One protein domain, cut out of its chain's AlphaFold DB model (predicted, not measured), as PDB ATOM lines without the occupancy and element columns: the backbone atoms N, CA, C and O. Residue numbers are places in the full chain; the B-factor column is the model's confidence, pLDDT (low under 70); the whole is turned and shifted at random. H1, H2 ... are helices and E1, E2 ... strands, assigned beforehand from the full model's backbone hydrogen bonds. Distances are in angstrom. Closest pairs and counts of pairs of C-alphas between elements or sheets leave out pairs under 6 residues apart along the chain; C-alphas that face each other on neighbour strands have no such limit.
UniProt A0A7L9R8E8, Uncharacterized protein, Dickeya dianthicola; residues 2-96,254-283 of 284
ATOM      1  N   ARG A   2     299.194 165.288 347.575       85.88
ATOM      2  CA  ARG A   2     298.253 164.166 347.807       85.88
ATOM      3  C   ARG A   2     296.800 164.634 347.935       85.88
ATOM      4  O   ARG A   2     295.935 164.112 347.253       85.88
ATOM      5  N   GLN A   3     296.581 165.694 348.712       91.69
ATOM      6  CA  GLN A   3     295.266 166.316 348.857       91.69
ATOM      7  C   GLN A   3     294.690 166.832 347.529       91.69
ATOM      8  O   GLN A   3     293.503 166.679 347.306       91.69
ATOM      9  N   VAL A   4     295.515 167.388 346.632       93.00
ATOM     10  CA  VAL A   4     295.050 167.886 345.322       93.00
ATOM     11  C   VAL A   4     294.451 166.737 344.519       93.00
ATOM     12  O   VAL A   4     293.321 166.837 344.069       93.00
ATOM     13  N   TYR A   5     295.176 165.623 344.401       93.38
ATOM     14  CA  TYR A   5     294.708 164.464 343.637       93.38
ATOM     15  C   TYR A   5     293.524 163.758 344.300       93.38
ATOM     16  O   TYR A   5     292.655 163.267 343.598       93.38
ATOM     17  N   ALA A   6     293.446 163.765 345.634       93.62
ATOM     18  CA  ALA A   6     292.291 163.240 346.362       93.62
ATOM     19  C   ALA A   6     291.016 164.093 346.200       93.62
ATOM     20  O   ALA A   6     289.935 163.610 346.502       93.62
ATOM     21  N   ASN A   7     291.138 165.350 345.755       95.44
ATOM     22  CA  ASN A   7     290.009 166.248 345.491       95.44
ATOM     23  C   ASN A   7     289.651 166.325 343.995       95.44
ATOM     24  O   ASN A   7     288.792 167.119 343.623       95.44
ATOM     25  N   MET A   8     290.297 165.531 343.137       95.94
ATOM     26  CA  MET A   8     289.919 165.423 341.725       95.94
ATOM     27  C   MET A   8     288.592 164.666 341.579       95.94
ATOM     28  O   MET A   8     288.299 163.754 342.351       95.94
ATOM     29  N   GLY A   9     287.807 165.050 340.578       95.19
ATOM     30  CA  GLY A   9     286.608 164.349 340.128       95.19
ATOM     31  C   GLY A   9     286.885 163.347 339.008       95.19
ATOM     32  O   GLY A   9     288.020 163.186 338.558       95.19
ATOM     33  N   GLY A  10     285.819 162.692 338.545       95.19
ATOM     34  CA  GLY A  10     285.848 161.860 337.345       95.19
ATOM     35  C   GLY A  10     285.915 162.712 336.075       95.19
ATOM     36  O   GLY A  10     285.289 163.769 335.981       95.19
ATOM     37  N   LEU A  11     286.688 162.259 335.091       96.38
ATOM     38  CA  LEU A  11     286.748 162.855 333.762       96.38
ATOM     39  C   LEU A  11     285.732 162.175 332.839       96.38
ATOM     40  O   LEU A  11     285.916 161.010 332.493       96.38
ATOM     41  N   CYS A  12     284.706 162.913 332.416       96.62
ATOM     42  CA  CYS A  12     283.652 162.416 331.532       96.62
ATOM     43  C   CYS A  12     284.084 162.406 330.059       96.62
ATOM     44  O   CYS A  12     284.470 163.434 329.496       96.62
ATOM     45  N   ILE A  13     283.966 161.239 329.429       97.44
ATOM     46  CA  ILE A  13     284.299 160.976 328.032       97.44
ATOM     47  C   ILE A  13     283.081 160.370 327.341       97.44
ATOM     48  O   ILE A  13     282.556 159.338 327.760       97.44
ATOM     49  N   ASN A  14     282.663 160.992 326.247       97.62
ATOM     50  CA  ASN A  14     281.606 160.503 325.379       97.62
ATOM     51  C   ASN A  14     282.180 159.495 324.370       97.62
ATOM     52  O   ASN A  14     282.885 159.866 323.423       97.62
ATOM     53  N   LEU A  15     281.906 158.210 324.597       97.06
ATOM     54  CA  LEU A  15     282.408 157.114 323.773       97.06
ATOM     55  C   LEU A  15     281.703 157.032 322.421       97.06
ATOM     56  O   LEU A  15     282.363 156.672 321.448       97.06
ATOM     57  N   ASP A  16     280.441 157.451 322.318       96.62
ATOM     58  CA  ASP A  16     279.748 157.537 321.026       96.62
ATOM     59  C   ASP A  16     280.415 158.585 320.129       96.62
ATOM     60  O   ASP A  16     280.732 158.314 318.968       96.62
ATOM     61  N   LYS A  17     280.727 159.769 320.680       96.88
ATOM     62  CA  LYS A  17     281.494 160.804 319.965       96.88
ATOM     63  C   LYS A  17     282.894 160.311 319.605       96.88
ATOM     64  O   LYS A  17     283.363 160.566 318.496       96.88
ATOM     65  N   LEU A  18     283.563 159.585 320.505       95.81
ATOM     66  CA  LEU A  18     284.874 158.999 320.219       95.81
ATOM     67  C   LEU A  18     284.788 157.968 319.089       95.81
ATOM     68  O   LEU A  18     285.628 157.994 318.190       95.81
ATOM     69  N   GLN A  19     283.779 157.098 319.092       94.31
ATOM     70  CA  GLN A  19     283.538 156.105 318.048       94.31
ATOM     71  C   GLN A  19     283.258 156.782 316.704       94.31
ATOM     72  O   GLN A  19     283.924 156.441 315.723       94.31
ATOM     73  N   ALA A  20     282.374 157.782 316.683       95.62
ATOM     74  CA  ALA A  20     282.006 158.547 315.495       95.62
ATOM     75  C   ALA A  20     283.132 159.450 314.959       95.62
ATOM     76  O   ALA A  20     283.130 159.792 313.776       95.62
ATOM     77  N   TYR A  21     284.112 159.833 315.790       96.25
ATOM     78  CA  TYR A  21     285.249 160.644 315.353       96.25
ATOM     79  C   TYR A  21     286.028 159.938 314.235       96.25
ATOM     80  O   TYR A  21     286.559 158.840 314.445       96.25
ATOM     81  N   GLN A  22     286.138 160.599 313.079       95.50
ATOM     82  CA  GLN A  22     286.869 160.134 311.899       95.50
ATOM     83  C   GLN A  22     288.314 160.670 311.912       95.50
ATOM     84  O   GLN A  22     288.523 161.870 311.700       95.50
ATOM     85  N   PRO A  23     289.332 159.821 312.161       94.56
ATOM     86  CA  PRO A  23     290.730 160.245 312.176       94.56
ATOM     87  C   PRO A  23     291.204 160.727 310.804       94.56
ATOM     88  O   PRO A  23     290.944 160.084 309.792       94.56
ATOM     89  N   LYS A  24     291.968 161.823 310.767       95.06
ATOM     90  CA  LYS A  24     292.481 162.390 309.502       95.06
ATOM     91  C   LYS A  24     293.813 161.798 309.033       95.06
ATOM     92  O   LYS A  24     294.295 162.150 307.964       95.06
ATOM     93  N   ASN A  25     294.480 161.017 309.877       94.56
ATOM     94  CA  ASN A  25     295.816 160.467 309.635       94.56
ATOM     95  C   ASN A  25     296.097 159.304 310.599       94.56
ATOM     96  O   ASN A  25     295.455 159.193 311.644       94.56
ATOM     97  N   GLU A  26     297.112 158.496 310.287       94.44
ATOM     98  CA  GLU A  26     297.540 157.337 311.091       94.44
ATOM     99  C   GLU A  26     297.840 157.692 312.551       94.44
ATOM    100  O   GLU A  26     297.531 156.934 313.469       94.44
ATOM    101  N   ARG A  27     298.393 158.885 312.798       92.69
ATOM    102  CA  ARG A  27     298.692 159.339 314.158       92.69
ATOM    103  C   ARG A  27     297.425 159.535 314.991       92.69
ATOM    104  O   ARG A  27     297.432 159.219 316.177       92.69
ATOM    105  N   GLU A  28     296.356 160.067 314.406       94.75
ATOM    106  CA  GLU A  28     295.064 160.198 315.089       94.75
ATOM    107  C   GLU A  28     294.392 158.841 315.306       94.75
ATOM    108  O   GLU A  28     293.813 158.635 316.372       94.75
ATOM    109  N   VAL A  29     294.526 157.906 314.356       94.31
ATOM    110  CA  VAL A  29     294.070 156.514 314.527       94.31
ATOM    111  C   VAL A  29     294.752 155.897 315.746       94.31
ATOM    112  O   VAL A  29     294.079 155.438 316.666       94.31
ATOM    113  N   LEU A  30     296.085 155.978 315.803       93.81
ATOM    114  CA  LEU A  30     296.875 155.428 316.899       93.81
ATOM    115  C   LEU A  30     296.497 156.048 318.253       93.81
ATOM    116  O   LEU A  30     296.350 155.336 319.241       93.81
ATOM    117  N   GLN A  31     296.302 157.370 318.309       93.19
ATOM    118  CA  GLN A  31     295.899 158.044 319.547       93.19
ATOM    119  C   GLN A  31     294.500 157.644 320.020       93.19
ATOM    120  O   GLN A  31     294.318 157.441 321.219       93.19
ATOM    121  N   LYS A  32     293.532 157.509 319.105       93.81
ATOM    122  CA  LYS A  32     292.182 157.030 319.432       93.81
ATOM    123  C   LYS A  32     292.235 155.612 320.008       93.81
ATOM    124  O   LYS A  32     291.674 155.375 321.076       93.81
ATOM    125  N   THR A  33     292.964 154.703 319.360       93.06
ATOM    126  CA  THR A  33     293.127 153.313 319.820       93.06
ATOM    127  C   THR A  33     293.821 153.237 321.178       93.06
ATOM    128  O   THR A  33     293.317 152.586 322.091       93.06
ATOM    129  N   HIS A  34     294.939 153.944 321.360       94.19
ATOM    130  CA  HIS A  34     295.645 153.973 322.643       94.19
ATOM    131  C   HIS A  34     294.789 154.539 323.773       94.19
ATOM    132  O   HIS A  34     294.881 154.065 324.901       94.19
ATOM    133  N   PHE A  35     293.952 155.537 323.490       95.50
ATOM    134  CA  PHE A  35     293.075 156.098 324.507       95.50
ATOM    135  C   PHE A  35     291.968 155.124 324.918       95.50
ATOM    136  O   PHE A  35     291.719 154.980 326.108       95.50
ATOM    137  N   LEU A  36     291.372 154.383 323.978       94.25
ATOM    138  CA  LEU A  36     290.425 153.311 324.309       94.25
ATOM    139  C   LEU A  36     291.073 152.226 325.178       94.25
ATOM    140  O   LEU A  36     290.514 151.860 326.209       94.25
ATOM    141  N   HIS A  37     292.275 151.766 324.814       93.69
ATOM    142  CA  HIS A  37     293.039 150.834 325.650       93.69
ATOM    143  C   HIS A  37     293.301 151.407 327.043       93.69
ATOM    144  O   HIS A  37     293.091 150.715 328.034       93.69
ATOM    145  N   HIS A  38     293.685 152.680 327.129       94.75
ATOM    146  CA  HIS A  38     293.900 153.351 328.403       94.75
ATOM    147  C   HIS A  38     292.634 153.358 329.271       94.75
ATOM    148  O   HIS A  38     292.713 153.055 330.457       94.75
ATOM    149  N   LEU A  39     291.465 153.658 328.700       94.88
ATOM    150  CA  LEU A  39     290.190 153.622 329.422       94.88
ATOM    151  C   LEU A  39     289.869 152.216 329.959       94.88
ATOM    152  O   LEU A  39     289.420 152.082 331.098       94.88
ATOM    153  N   VAL A  40     290.149 151.170 329.175       93.06
ATOM    154  CA  VAL A  40     289.970 149.770 329.597       93.06
ATOM    155  C   VAL A  40     290.942 149.403 330.721       93.06
ATOM    156  O   VAL A  40     290.514 148.887 331.749       93.06
ATOM    157  N   GLU A  41     292.232 149.704 330.566       92.69
ATOM    158  CA  GLU A  41     293.271 149.409 331.564       92.69
ATOM    159  C   GLU A  41     293.040 150.135 332.893       92.69
ATOM    160  O   GLU A  41     293.306 149.589 333.964       92.69
ATOM    161  N   ARG A  42     292.578 151.388 332.835       91.94
ATOM    162  CA  ARG A  42     292.293 152.198 334.026       91.94
ATOM    163  C   ARG A  42     290.994 151.803 334.711       91.94
ATOM    164  O   ARG A  42     290.863 152.037 335.911       91.94
ATOM    165  N   GLY A  43     290.064 151.228 333.957       93.81
ATOM    166  CA  GLY A  43     288.681 151.073 334.369       93.81
ATOM    167  C   GLY A  43     287.923 152.398 334.282       93.81
ATOM    168  O   GLY A  43     288.452 153.479 334.551       93.81
ATOM    169  N   CYS A  44     286.655 152.300 333.904       95.56
ATOM    170  CA  CYS A  44     285.743 153.431 333.814       95.56
ATOM    171  C   CYS A  44     284.414 153.085 334.486       95.56
ATOM    172  O   CYS A  44     284.024 151.917 334.540       95.56
ATOM    173  N   ARG A  45     283.691 154.103 334.951       96.19
ATOM    174  CA  ARG A  45     282.304 153.975 335.407       96.19
ATOM    175  C   ARG A  45     281.377 154.538 334.339       96.19
ATOM    176  O   ARG A  45     281.603 155.636 333.839       96.19
ATOM    177  N   MET A  46     280.326 153.802 333.993       96.69
ATOM    178  CA  MET A  46     279.288 154.319 333.103       96.69
ATOM    179  C   MET A  46     278.494 155.421 333.816       96.69
ATOM    180  O   MET A  46     278.026 155.223 334.936       96.69
ATOM    181  N   ILE A  47     278.353 156.567 333.154       96.44
ATOM    182  CA  ILE A  47     277.554 157.714 333.606       96.44
ATOM    183  C   ILE A  47     276.218 157.764 332.873       96.44
ATOM    184  O   ILE A  47     275.187 158.042 333.477       96.44
ATOM    185  N   SER A  48     276.235 157.468 331.577       96.81
ATOM    186  CA  SER A  48     275.052 157.394 330.729       96.81
ATOM    187  C   SER A  48     275.241 156.275 329.715       96.81
ATOM    188  O   SER A  48     276.349 156.083 329.215       96.81
ATOM    189  N   SER A  49     274.171 155.542 329.416       95.25
ATOM    190  CA  SER A  49     274.157 154.531 328.357       95.25
ATOM    191  C   SER A  49     273.800 155.113 326.988       95.25
ATOM    192  O   SER A  49     274.189 154.526 325.983       95.25
ATOM    193  N   VAL A  50     273.082 156.247 326.933       94.00
ATOM    194  CA  VAL A  50     272.667 156.916 325.685       94.00
ATOM    195  C   VAL A  50     272.643 158.452 325.865       94.00
ATOM    196  O   VAL A  50     271.745 158.962 326.533       94.00
ATOM    197  N   PRO A  51     273.594 159.214 325.284       95.06
ATOM    198  CA  PRO A  51     274.807 158.706 324.648       95.06
ATOM    199  C   PRO A  51     275.672 157.940 325.659       95.06
ATOM    200  O   PRO A  51     275.582 158.196 326.867       95.06
ATOM    201  N   LEU A  52     276.504 157.018 325.176       97.25
ATOM    202  CA  LEU A  52     277.441 156.279 326.015       97.25
ATOM    203  C   LEU A  52     278.520 157.231 326.540       97.25
ATOM    204  O   LEU A  52     279.453 157.612 325.830       97.25
ATOM    205  N   VAL A  53     278.396 157.609 327.810       97.50
ATOM    206  CA  VAL A  53     279.353 158.459 328.521       97.50
ATOM    207  C   VAL A  53     279.916 157.675 329.688       97.50
ATOM    208  O   VAL A  53     279.174 157.133 330.512       97.50
ATOM    209  N   VAL A  54     281.237 157.648 329.774       97.19
ATOM    210  CA  VAL A  54     281.963 157.035 330.881       97.19
ATOM    211  C   VAL A  54     282.770 158.092 331.609       97.19
ATOM    212  O   VAL A  54     283.225 159.059 331.004       97.19
ATOM    213  N   GLU A  55     282.978 157.901 332.900       96.38
ATOM    214  CA  GLU A  55     283.988 158.640 333.641       96.38
ATOM    215  C   GLU A  55     285.163 157.732 333.992       96.38
ATOM    216  O   GLU A  55     284.998 156.540 334.265       96.38
ATOM    217  N   TYR A  56     286.356 158.310 334.023       95.88
ATOM    218  CA  TYR A  56     287.538 157.645 334.555       95.88
ATOM    219  C   TYR A  56     288.359 158.623 335.393       95.88
ATOM    220  O   TYR A  56     288.159 159.835 335.321       95.88
ATOM    221  N   PHE A  57     289.276 158.101 336.208       94.81
ATOM    222  CA  PHE A  57     290.065 158.899 337.147       94.81
ATOM    223  C   PHE A  57     291.537 158.923 336.710       94.81
ATOM    224  O   PHE A  57     292.260 157.931 336.904       94.81
ATOM    225  N   PRO A  58     292.008 160.033 336.108       94.00
ATOM    226  CA  PRO A  58     293.396 160.172 335.699       94.00
ATOM    227  C   PRO A  58     294.363 160.041 336.874       94.00
ATOM    228  O   PRO A  58     294.145 160.558 337.969       94.00
ATOM    229  N   GLU A  59     295.492 159.389 336.622       93.00
ATOM    230  CA  GLU A  59     296.580 159.284 337.586       93.00
ATOM    231  C   GLU A  59     297.770 160.116 337.146       93.00
ATOM    232  O   GLU A  59     298.219 160.022 336.007       93.00
ATOM    233  N   TYR A  60     298.354 160.867 338.077       93.12
ATOM    234  CA  TYR A  60     299.427 161.798 337.751       93.12
ATOM    235  C   TYR A  60     300.772 161.383 338.333       93.12
ATOM    236  O   TYR A  60     300.891 160.924 339.471       93.12
ATOM    237  N   LYS A  61     301.823 161.646 337.560       92.31
ATOM    238  CA  LYS A  61     303.200 161.780 338.038       92.31
ATOM    239  C   LYS A  61     303.632 163.235 337.929       92.31
ATOM    240  O   LYS A  61     303.206 163.966 337.039       92.31
ATOM    241  N   LEU A  62     304.492 163.665 338.844       90.94
ATOM    242  CA  LEU A  62     305.047 165.011 338.793       90.94
ATOM    243  C   LEU A  62     306.268 165.064 337.886       90.94
ATOM    244  O   LEU A  62     307.111 164.170 337.889       90.94
ATOM    245  N   ALA A  63     306.388 166.165 337.156       89.44
ATOM    246  CA  ALA A  63     307.623 166.529 336.489       89.44
ATOM    247  C   ALA A  63     308.750 166.687 337.513       89.44
ATOM    248  O   ALA A  63     308.545 167.304 338.556       89.44
ATOM    249  N   ASN A  64     309.975 166.287 337.169       85.12
ATOM    250  CA  ASN A  64     311.159 166.557 338.001       85.12
ATOM    251  C   ASN A  64     311.468 168.061 338.147       85.12
ATOM    252  O   ASN A  64     312.314 168.454 338.947       85.12
ATOM    253  N   ARG A  65     310.815 168.913 337.349       86.00
ATOM    254  CA  ARG A  65     310.968 170.366 337.368       86.00
ATOM    255  C   ARG A  65     309.639 171.053 337.094       86.00
ATOM    256  O   ARG A  65     308.990 170.764 336.096       86.00
ATOM    257  N   GLY A  66     309.317 172.036 337.929       85.25
ATOM    258  CA  GLY A  66     308.240 173.001 337.686       85.25
ATOM    259  C   GLY A  66     306.881 172.513 338.169       85.25
ATOM    260  O   GLY A  66     305.902 173.225 338.024       85.25
ATOM    261  N   THR A  67     306.844 171.314 338.753       89.50
ATOM    262  CA  THR A  67     305.680 170.663 339.354       89.50
ATOM    263  C   THR A  67     304.499 170.465 338.419       89.50
ATOM    264  O   THR A  67     303.386 170.289 338.883       89.50
ATOM    265  N   ARG A  68     304.714 170.414 337.103       90.00
ATOM    266  CA  ARG A  68     303.627 170.035 336.197       90.00
ATOM    267  C   ARG A  68     303.195 168.596 336.467       90.00
ATOM    268  O   ARG A  68     304.044 167.708 336.596       90.00
ATOM    269  N   SER A  69     301.887 168.381 336.524       92.25
ATOM    270  CA  SER A  69     301.290 167.050 336.556       92.25
ATOM    271  C   SER A  69     301.221 166.489 335.138       92.25
ATOM    272  O   SER A  69     300.785 167.172 334.208       92.25
ATOM    273  N   PHE A  70     301.700 165.257 334.991       92.75
ATOM    274  CA  PHE A  70     301.628 164.471 333.768       92.75
ATOM    275  C   PHE A  70     300.821 163.212 334.037       92.75
ATOM    276  O   PHE A  70     301.165 162.456 334.947       92.75
ATOM    277  N   GLU A  71     299.776 162.988 333.258       93.50
ATOM    278  CA  GLU A  71     299.001 161.761 333.299       93.50
ATOM    279  C   GLU A  71     299.913 160.573 332.965       93.50
ATOM    280  O   GLU A  71     300.763 160.623 332.063       93.50
ATOM    281  N   LYS A  72     299.816 159.513 333.763       91.38
ATOM    282  CA  LYS A  72     300.567 158.282 333.532       91.38
ATOM    283  C   LYS A  72     300.008 157.589 332.285       91.38
ATOM    284  O   LYS A  72     298.807 157.577 332.065       91.38
ATOM    285  N   ASN A  73     300.889 156.984 331.488       86.75
ATOM    286  CA  ASN A  73     300.533 156.152 330.328       86.75
ATOM    287  C   ASN A  73     299.753 156.870 329.206       86.75
ATOM    288  O   ASN A  73     299.019 156.240 328.454       86.75
ATOM    289  N   GLY A  74     299.944 158.184 329.041       78.38
ATOM    290  CA  GLY A  74     299.430 158.927 327.887       78.38
ATOM    291  C   GLY A  74     298.050 159.535 328.124       78.38
ATOM    292  O   GLY A  74     297.953 160.756 328.104       78.38
ATOM    293  N   GLY A  75     297.025 158.725 328.392       91.25
ATOM    294  CA  GLY A  75     295.683 159.171 328.792       91.25
ATOM    295  C   GLY A  75     295.083 160.357 328.018       91.25
ATOM    296  O   GLY A  75     295.419 160.609 326.856       91.25
ATOM    297  N   PHE A  76     294.176 161.093 328.658       94.69
ATOM    298  CA  PHE A  76     293.522 162.263 328.068       94.69
ATOM    299  C   PHE A  76     294.512 163.393 327.819       94.69
ATOM    300  O   PHE A  76     294.439 164.058 326.786       94.69
ATOM    301  N   GLN A  77     295.495 163.594 328.700       93.31
ATOM    302  CA  GLN A  77     296.461 164.677 328.551       93.31
ATOM    303  C   GLN A  77     297.277 164.566 327.249       93.31
ATOM    304  O   GLN A  77     297.571 165.598 326.638       93.31
ATOM    305  N   ALA A  78     297.600 163.352 326.782       91.44
ATOM    306  CA  ALA A  78     298.356 163.130 325.544       91.44
ATOM    307  C   ALA A  78     297.506 163.117 324.262       91.44
ATOM    308  O   ALA A  78     298.079 163.116 323.162       91.44
ATOM    309  N   LEU A  79     296.173 163.117 324.365       93.06
ATOM    310  CA  LEU A  79     295.308 163.225 323.193       93.06
ATOM    311  C   LEU A  79     295.568 164.533 322.447       93.06
ATOM    312  O   LEU A  79     295.705 165.609 323.039       93.06
ATOM    313  N   LYS A  80     295.570 164.458 321.115       92.25
ATOM    314  CA  LYS A  80     295.544 165.656 320.277       92.25
ATOM    315  C   LYS A  80     294.283 166.456 320.593       92.25
ATOM    316  O   LYS A  80     293.199 165.892 320.725       92.25
ATOM    317  N   SER A  81     294.428 167.777 320.659       91.88
ATOM    318  CA  SER A  81     293.353 168.702 321.040       91.88
ATOM    319  C   SER A  81     292.057 168.491 320.255       91.88
ATOM    320  O   SER A  81     290.984 168.538 320.838       91.88
ATOM    321  N   VAL A  82     292.150 168.209 318.951       91.75
ATOM    322  CA  VAL A  82     290.974 167.981 318.092       91.75
ATOM    323  C   VAL A  82     290.158 166.753 318.501       91.75
ATOM    324  O   VAL A  82     288.940 166.798 318.410       91.75
ATOM    325  N   ILE A  83     290.809 165.691 318.988       94.12
ATOM    326  CA  ILE A  83     290.125 164.499 319.510       94.12
ATOM    327  C   ILE A  83     289.607 164.815 320.911       94.12
ATOM    328  O   ILE A  83     288.432 164.630 321.197       94.12
ATOM    329  N   LYS A  84     290.491 165.354 321.761       94.19
ATOM    330  CA  LYS A  84     290.230 165.676 323.165       94.19
ATOM    331  C   LYS A  84     288.926 166.460 323.344       94.19
ATOM    332  O   LYS A  84     288.059 166.050 324.105       94.19
ATOM    333  N   TRP A  85     288.771 167.547 322.592       93.62
ATOM    334  CA  TRP A  85     287.611 168.437 322.697       93.62
ATOM    335  C   TRP A  85     286.394 167.963 321.905       93.62
ATOM    336  O   TRP A  85     285.309 168.487 322.106       93.62
ATOM    337  N   ALA A  86     286.549 166.972 321.024       93.06
ATOM    338  CA  ALA A  86     285.406 166.341 320.374       93.06
ATOM    339  C   ALA A  86     284.691 165.347 321.300       93.06
ATOM    340  O   ALA A  86     283.517 165.071 321.084       93.06
ATOM    341  N   VAL A  87     285.384 164.795 322.303       94.50
ATOM    342  CA  VAL A  87     284.873 163.678 323.123       94.50
ATOM    343  C   VAL A  87     284.696 164.022 324.597       94.50
ATOM    344  O   VAL A  87     284.020 163.292 325.314       94.50
ATOM    345  N   PHE A  88     285.318 165.100 325.065       94.94
ATOM    346  CA  PHE A  88     285.179 165.578 326.435       94.94
ATOM    347  C   PHE A  88     283.802 166.207 326.669       94.94
ATOM    348  O   PHE A  88     283.339 166.998 325.850       94.94
ATOM    349  N   GLU A  89     283.185 165.894 327.808       93.00
ATOM    350  CA  GLU A  89     281.966 166.554 328.284       93.00
ATOM    351  C   GLU A  89     282.292 167.400 329.521       93.00
ATOM    352  O   GLU A  89     282.684 166.869 330.563       93.00
ATOM    353  N   GLY A  90     282.120 168.718 329.411       93.31
ATOM    354  CA  GLY A  90     282.313 169.651 330.518       93.31
ATOM    355  C   GLY A  90     282.979 170.952 330.089       93.31
ATOM    356  O   GLY A  90     282.841 171.402 328.956       93.31
ATOM    357  N   TYR A  91     283.718 171.547 331.019       95.12
ATOM    358  CA  TYR A  91     284.313 172.871 330.892       95.12
ATOM    359  C   TYR A  91     285.837 172.777 330.841       95.12
ATOM    360  O   TYR A  91     286.454 172.166 331.718       95.12
ATOM    361  N   ASN A  92     286.454 173.409 329.847       94.38
ATOM    362  CA  ASN A  92     287.905 173.498 329.708       94.38
ATOM    363  C   ASN A  92     288.402 174.887 330.100       94.38
ATOM    364  O   ASN A  92     288.043 175.883 329.470       94.38
ATOM    365  N   TYR A  93     289.284 174.946 331.088       94.06
ATOM    366  CA  TYR A  93     289.831 176.179 331.626       94.06
ATOM    367  C   TYR A  93     291.338 176.270 331.411       94.06
ATOM    368  O   TYR A  93     292.075 175.329 331.687       94.06
ATOM    369  N   ASP A  94     291.798 177.443 330.988       92.12
ATOM    370  CA  ASP A  94     293.204 177.738 330.710       92.12
ATOM    371  C   ASP A  94     293.614 179.061 331.372       92.12
ATOM    372  O   ASP A  94     292.853 180.038 331.344       92.12
ATOM    373  N   ILE A  95     294.811 179.128 331.965       90.94
ATOM    374  CA  ILE A  95     295.320 180.379 332.534       90.94
ATOM    375  C   ILE A  95     295.721 181.322 331.395       90.94
ATOM    376  O   ILE A  95     296.633 181.080 330.600       90.94
ATOM    377  N   LYS A  96     295.085 182.489 331.345       85.62
ATOM    378  CA  LYS A  96     295.283 183.461 330.273       85.62
ATOM    379  C   LYS A  96     296.651 184.135 330.363       85.62
ATOM    380  O   LYS A  96     296.905 184.951 331.245       85.62
ATOM    381  N   PRO A 254     286.259 170.692 345.131       95.88
ATOM    382  CA  PRO A 254     286.421 169.271 345.411       95.88
ATOM    383  C   PRO A 254     285.455 168.423 344.576       95.88
ATOM    384  O   PRO A 254     284.252 168.671 344.560       95.88
ATOM    385  N   GLY A 255     285.992 167.432 343.867       95.00
ATOM    386  CA  GLY A 255     285.237 166.514 343.012       95.00
ATOM    387  C   GLY A 255     284.776 167.095 341.670       95.00
ATOM    388  O   GLY A 255     284.207 166.357 340.873       95.00
ATOM    389  N   GLY A 256     285.014 168.383 341.391       94.44
ATOM    390  CA  GLY A 256     284.617 169.010 340.123       94.44
ATOM    391  C   GLY A 256     285.637 168.803 339.000       94.44
ATOM    392  O   GLY A 256     285.282 168.432 337.881       94.44
ATOM    393  N   CYS A 257     286.922 169.011 339.297       96.25
ATOM    394  CA  CYS A 257     287.983 168.971 338.289       96.25
ATOM    395  C   CYS A 257     288.331 167.530 337.889       96.25
ATOM    396  O   CYS A 257     288.897 166.796 338.695       96.25
ATOM    397  N   GLY A 258     288.047 167.146 336.644       94.94
ATOM    398  CA  GLY A 258     288.274 165.796 336.119       94.94
ATOM    399  C   GLY A 258     289.696 165.549 335.607       94.94
ATOM    400  O   GLY A 258     290.200 164.435 335.711       94.94
ATOM    401  N   SER A 259     290.388 166.572 335.085       95.50
ATOM    402  CA  SER A 259     291.798 166.431 334.679       95.50
ATOM    403  C   SER A 259     292.607 167.731 334.757       95.50
ATOM    404  O   SER A 259     292.069 168.829 334.634       95.50
ATOM    405  N   ILE A 260     293.920 167.600 334.975       94.81
ATOM    406  CA  ILE A 260     294.923 168.672 334.976       94.81
ATOM    407  C   ILE A 260     295.568 168.785 333.588       94.81
ATOM    408  O   ILE A 260     296.189 167.842 333.101       94.81
ATOM    409  N   GLU A 261     295.537 169.981 333.002       91.56
ATOM    410  CA  GLU A 261     296.020 170.280 331.649       91.56
ATOM    411  C   GLU A 261     297.150 171.320 331.686       91.56
ATOM    412  O   GLU A 261     296.970 172.456 331.282       91.56
ATOM    413  N   HIS A 262     298.335 170.947 332.183       86.62
ATOM    414  CA  HIS A 262     299.518 171.825 332.294       86.62
ATOM    415  C   HIS A 262     299.260 173.189 332.975       86.62
ATOM    416  O   HIS A 262     299.470 173.299 334.180       86.62
ATOM    417  N   ASP A 263     298.902 174.220 332.208       86.06
ATOM    418  CA  ASP A 263     298.518 175.574 332.621       86.06
ATOM    419  C   ASP A 263     296.995 175.763 332.761       86.06
ATOM    420  O   ASP A 263     296.514 176.886 332.887       86.06
ATOM    421  N   GLY A 264     296.245 174.666 332.806       91.81
ATOM    422  CA  GLY A 264     294.797 174.636 332.915       91.81
ATOM    423  C   GLY A 264     294.268 173.351 333.547       91.81
ATOM    424  O   GLY A 264     295.006 172.547 334.129       91.81
ATOM    425  N   MET A 265     292.959 173.165 333.441       94.62
ATOM    426  CA  MET A 265     292.238 171.989 333.924       94.62
ATOM    427  C   MET A 265     290.898 171.864 333.209       94.62
ATOM    428  O   MET A 265     290.373 172.832 332.664       94.62
ATOM    429  N   VAL A 266     290.319 170.676 333.279       95.75
ATOM    430  CA  VAL A 266     288.959 170.413 332.816       95.75
ATOM    431  C   VAL A 266     288.089 169.982 333.987       95.75
ATOM    432  O   VAL A 266     288.573 169.346 334.927       95.75
ATOM    433  N   SER A 267     286.812 170.338 333.946       95.56
ATOM    434  CA  SER A 267     285.865 170.110 335.037       95.56
ATOM    435  C   SER A 267     284.507 169.683 334.502       95.56
ATOM    436  O   SER A 267     284.083 170.160 333.452       95.56
ATOM    437  N   SER A 268     283.811 168.819 335.238       92.00
ATOM    438  CA  SER A 268     282.424 168.443 334.935       92.00
ATOM    439  C   SER A 268     281.430 169.558 335.286       92.00
ATOM    440  O   SER A 268     280.340 169.622 334.725       92.00
ATOM    441  N   THR A 269     281.816 170.469 336.184       91.38
ATOM    442  CA  THR A 269     280.995 171.602 336.638       91.38
ATOM    443  C   THR A 269     281.751 172.933 336.540       91.38
ATOM    444  O   THR A 269     282.988 172.945 336.481       91.38
ATOM    445  N   PRO A 270     281.054 174.084 336.518       93.12
ATOM    446  CA  PRO A 270     281.707 175.383 336.599       93.12
ATOM    447  C   PRO A 270     282.554 175.518 337.865       93.12
ATOM    448  O   PRO A 270     282.119 175.139 338.952       93.12
ATOM    449  N   ILE A 271     283.753 176.085 337.736       93.06
ATOM    450  CA  ILE A 271     284.699 176.162 338.853       93.06
ATOM    451  C   ILE A 271     284.775 177.553 339.468       93.06
ATOM    452  O   ILE A 271     284.761 178.581 338.790       93.06
ATOM    453  N   LYS A 272     284.944 177.580 340.786       90.62
ATOM    454  CA  LYS A 272     285.314 178.766 341.547       90.62
ATOM    455  C   LYS A 272     286.797 179.035 341.352       90.62
ATOM    456  O   LYS A 272     287.640 178.234 341.754       90.62
ATOM    457  N   TRP A 273     287.118 180.185 340.775       91.19
ATOM    458  CA  TRP A 273     288.492 180.645 340.623       91.19
ATOM    459  C   TRP A 273     288.710 181.951 341.360       91.19
ATOM    460  O   TRP A 273     287.966 182.915 341.184       91.19
ATOM    461  N   LYS A 274     289.782 182.001 342.147       85.81
ATOM    462  CA  LYS A 274     290.267 183.235 342.752       85.81
ATOM    463  C   LYS A 274     291.783 183.195 342.792       85.81
ATOM    464  O   LYS A 274     292.366 182.449 343.570       85.81
ATOM    465  N   HIS A 275     292.416 184.030 341.980       90.06
ATOM    466  CA  HIS A 275     293.855 184.245 342.029       90.06
ATOM    467  C   HIS A 275     294.130 185.753 342.000       90.06
ATOM    468  O   HIS A 275     293.461 186.461 341.250       90.06
ATOM    469  N   PRO A 276     295.096 186.269 342.785       88.19
ATOM    470  CA  PRO A 276     295.326 187.712 342.927       88.19
ATOM    471  C   PRO A 276     295.638 188.440 341.615       88.19
ATOM    472  O   PRO A 276     295.428 189.642 341.524       88.19
ATOM    473  N   TYR A 277     296.160 187.728 340.614       91.25
ATOM    474  CA  TYR A 277     296.573 188.334 339.344       91.25
ATOM    475  C   TYR A 277     296.537 187.410 338.119       91.25
ATOM    476  O   TYR A 277     296.942 187.813 337.030       91.25
ATOM    477  N   LEU A 278     296.128 186.149 338.284       93.19
ATOM    478  CA  LEU A 278     296.016 185.228 337.152       93.19
ATOM    479  C   LEU A 278     294.546 185.110 336.804       93.19
ATOM    480  O   LEU A 278     293.717 184.801 337.658       93.19
ATOM    481  N   GLU A 279     294.246 185.360 335.543       91.56
ATOM    482  CA  GLU A 279     292.921 185.166 334.987       91.56
ATOM    483  C   GLU A 279     292.831 183.767 334.396       91.56
ATOM    484  O   GLU A 279     293.773 183.283 333.762       91.56
ATOM    485  N   MET A 280     291.671 183.152 334.559       89.56
ATOM    486  CA  MET A 280     291.346 181.907 333.895       89.56
ATOM    487  C   MET A 280     290.290 182.162 332.831       89.56
ATOM    488  O   MET A 280     289.423 183.019 332.990       89.56
ATOM    489  N   THR A 281     290.392 181.465 331.709       91.25
ATOM    490  CA  THR A 281     289.473 181.609 330.581       91.25
ATOM    491  C   THR A 281     288.920 180.246 330.213       91.25
ATOM    492  O   THR A 281     289.688 179.302 330.036       91.25
ATOM    493  N   GLN A 282     287.598 180.160 330.073       91.00
ATOM    494  CA  GLN A 282     286.954 178.984 329.505       91.00
ATOM    495  C   GLN A 282     287.199 178.955 327.990       91.00
ATOM    496  O   GLN A 282     287.008 179.957 327.298       91.00
ATOM    497  N   ARG A 283     287.688 177.826 327.482       86.56
ATOM    498  CA  ARG A 283     288.029 177.608 326.065       86.56
ATOM    499  C   ARG A 283     287.008 176.741 325.338       86.56
ATOM    500  O   ARG A 283     286.901 176.848 324.119       86.56
TER     501      ARG A 283
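What this domain is: This is residues 2 to 96 and 254 to 283 of the 284 residues of an uncharacterized protein of Dickeya dianthicola (UniProt A0A7L9R8E8). Two small antiparallel sheets meet where E1, an edge of the three-strand sheet E1 E3 E2, comes to E7, an edge of the four-strand sheet E7 E8 E6 E9. A loose cluster of helices H2, H3 and H4 sits by the three-strand sheet at one end of the long axis; the loop of residues 268 to 279 reaches out at the other, and the small hairpin of E4 and E5 lies beside E7. The printed part has 125 residues, with four named helices and nine named strands in the order H1 E1 H2 H3 E2 E3 E4 E5 H4 E6 E7 E8 E9. The class is mixed, helices and strands; the whole is compact, with a radius of gyration of the C-alphas of 14.6 A and spans of 42 by 32 by 26 A.

How they stand to each other: H1, residues 2 to 6, touches no helix. E1, residues 11 to 14, is antiparallel to E3, residues 52 to 56, with N 13 and O 54 2.8 A apart. H2, residues 15 to 20, and H3, residues 26 to 42, are close but not clearly touching, the C-alphas of Leu 18 and Lys 32 being closest at 7.6 A. E2, residues 45 to 49, forms a hairpin with E3, with N 47 and O 53 2.8 A apart. E1, H2, H3 and E2 make a split strand-helix-strand unit, two strands running the same way with E3 between them, and its crossover is right-handed. E4, residues 60 to 62, and E5, residues 69 to 71, form a hairpin, with N 61 and O 70 2.8 A apart. H4, residues 81 to 87, touches H2 at a steep tilt of 66 degrees, closest at the C-alphas of Lys 17 and Val 87, 5.4 A. H2, H3 and H4 are on the sheet E1 E3 E2, but each only grazes it. E6, residues 91 to 95, is antiparallel to E8, residues 264 to 267, with N 93 and O 265 2.9 A apart. E7, residues 257 to 261, forms a hairpin with E8, with N 261 and O 264 2.9 A apart; its closest C-alpha pair with E1 is Gly 258 and Leu 11, 4.1 A. E9, residues 280 to 282, is antiparallel to E6, with N 94 and O 281 3.0 A apart. Every O i to N i+4 pair is within hydrogen-bond range in H1, H2 and H3, and 2 of 3 are in H4.

Where its parts are: H1 begins at C-alpha 2, (298.253, 164.166, 347.807). H3 is 24.1 A long from C-alpha 26, (297.540, 157.337, 311.091). E6 is 13.4 A long and E3 13.3 A. E9 ends at C-alpha 282, (286.954, 178.984, 329.505).

The domain as a whole: The C-alphas farthest apart are those of Glu 26 and Pro 276, 44.1 A. Residues 97 to 253 are not printed, and C-alphas 96 and 254 are 22.6 A apart across this cut. The link E8 to E9 is long, with 12 residues. The mean pLDDT of the printed part is 93.1, and no printed residue is under 70.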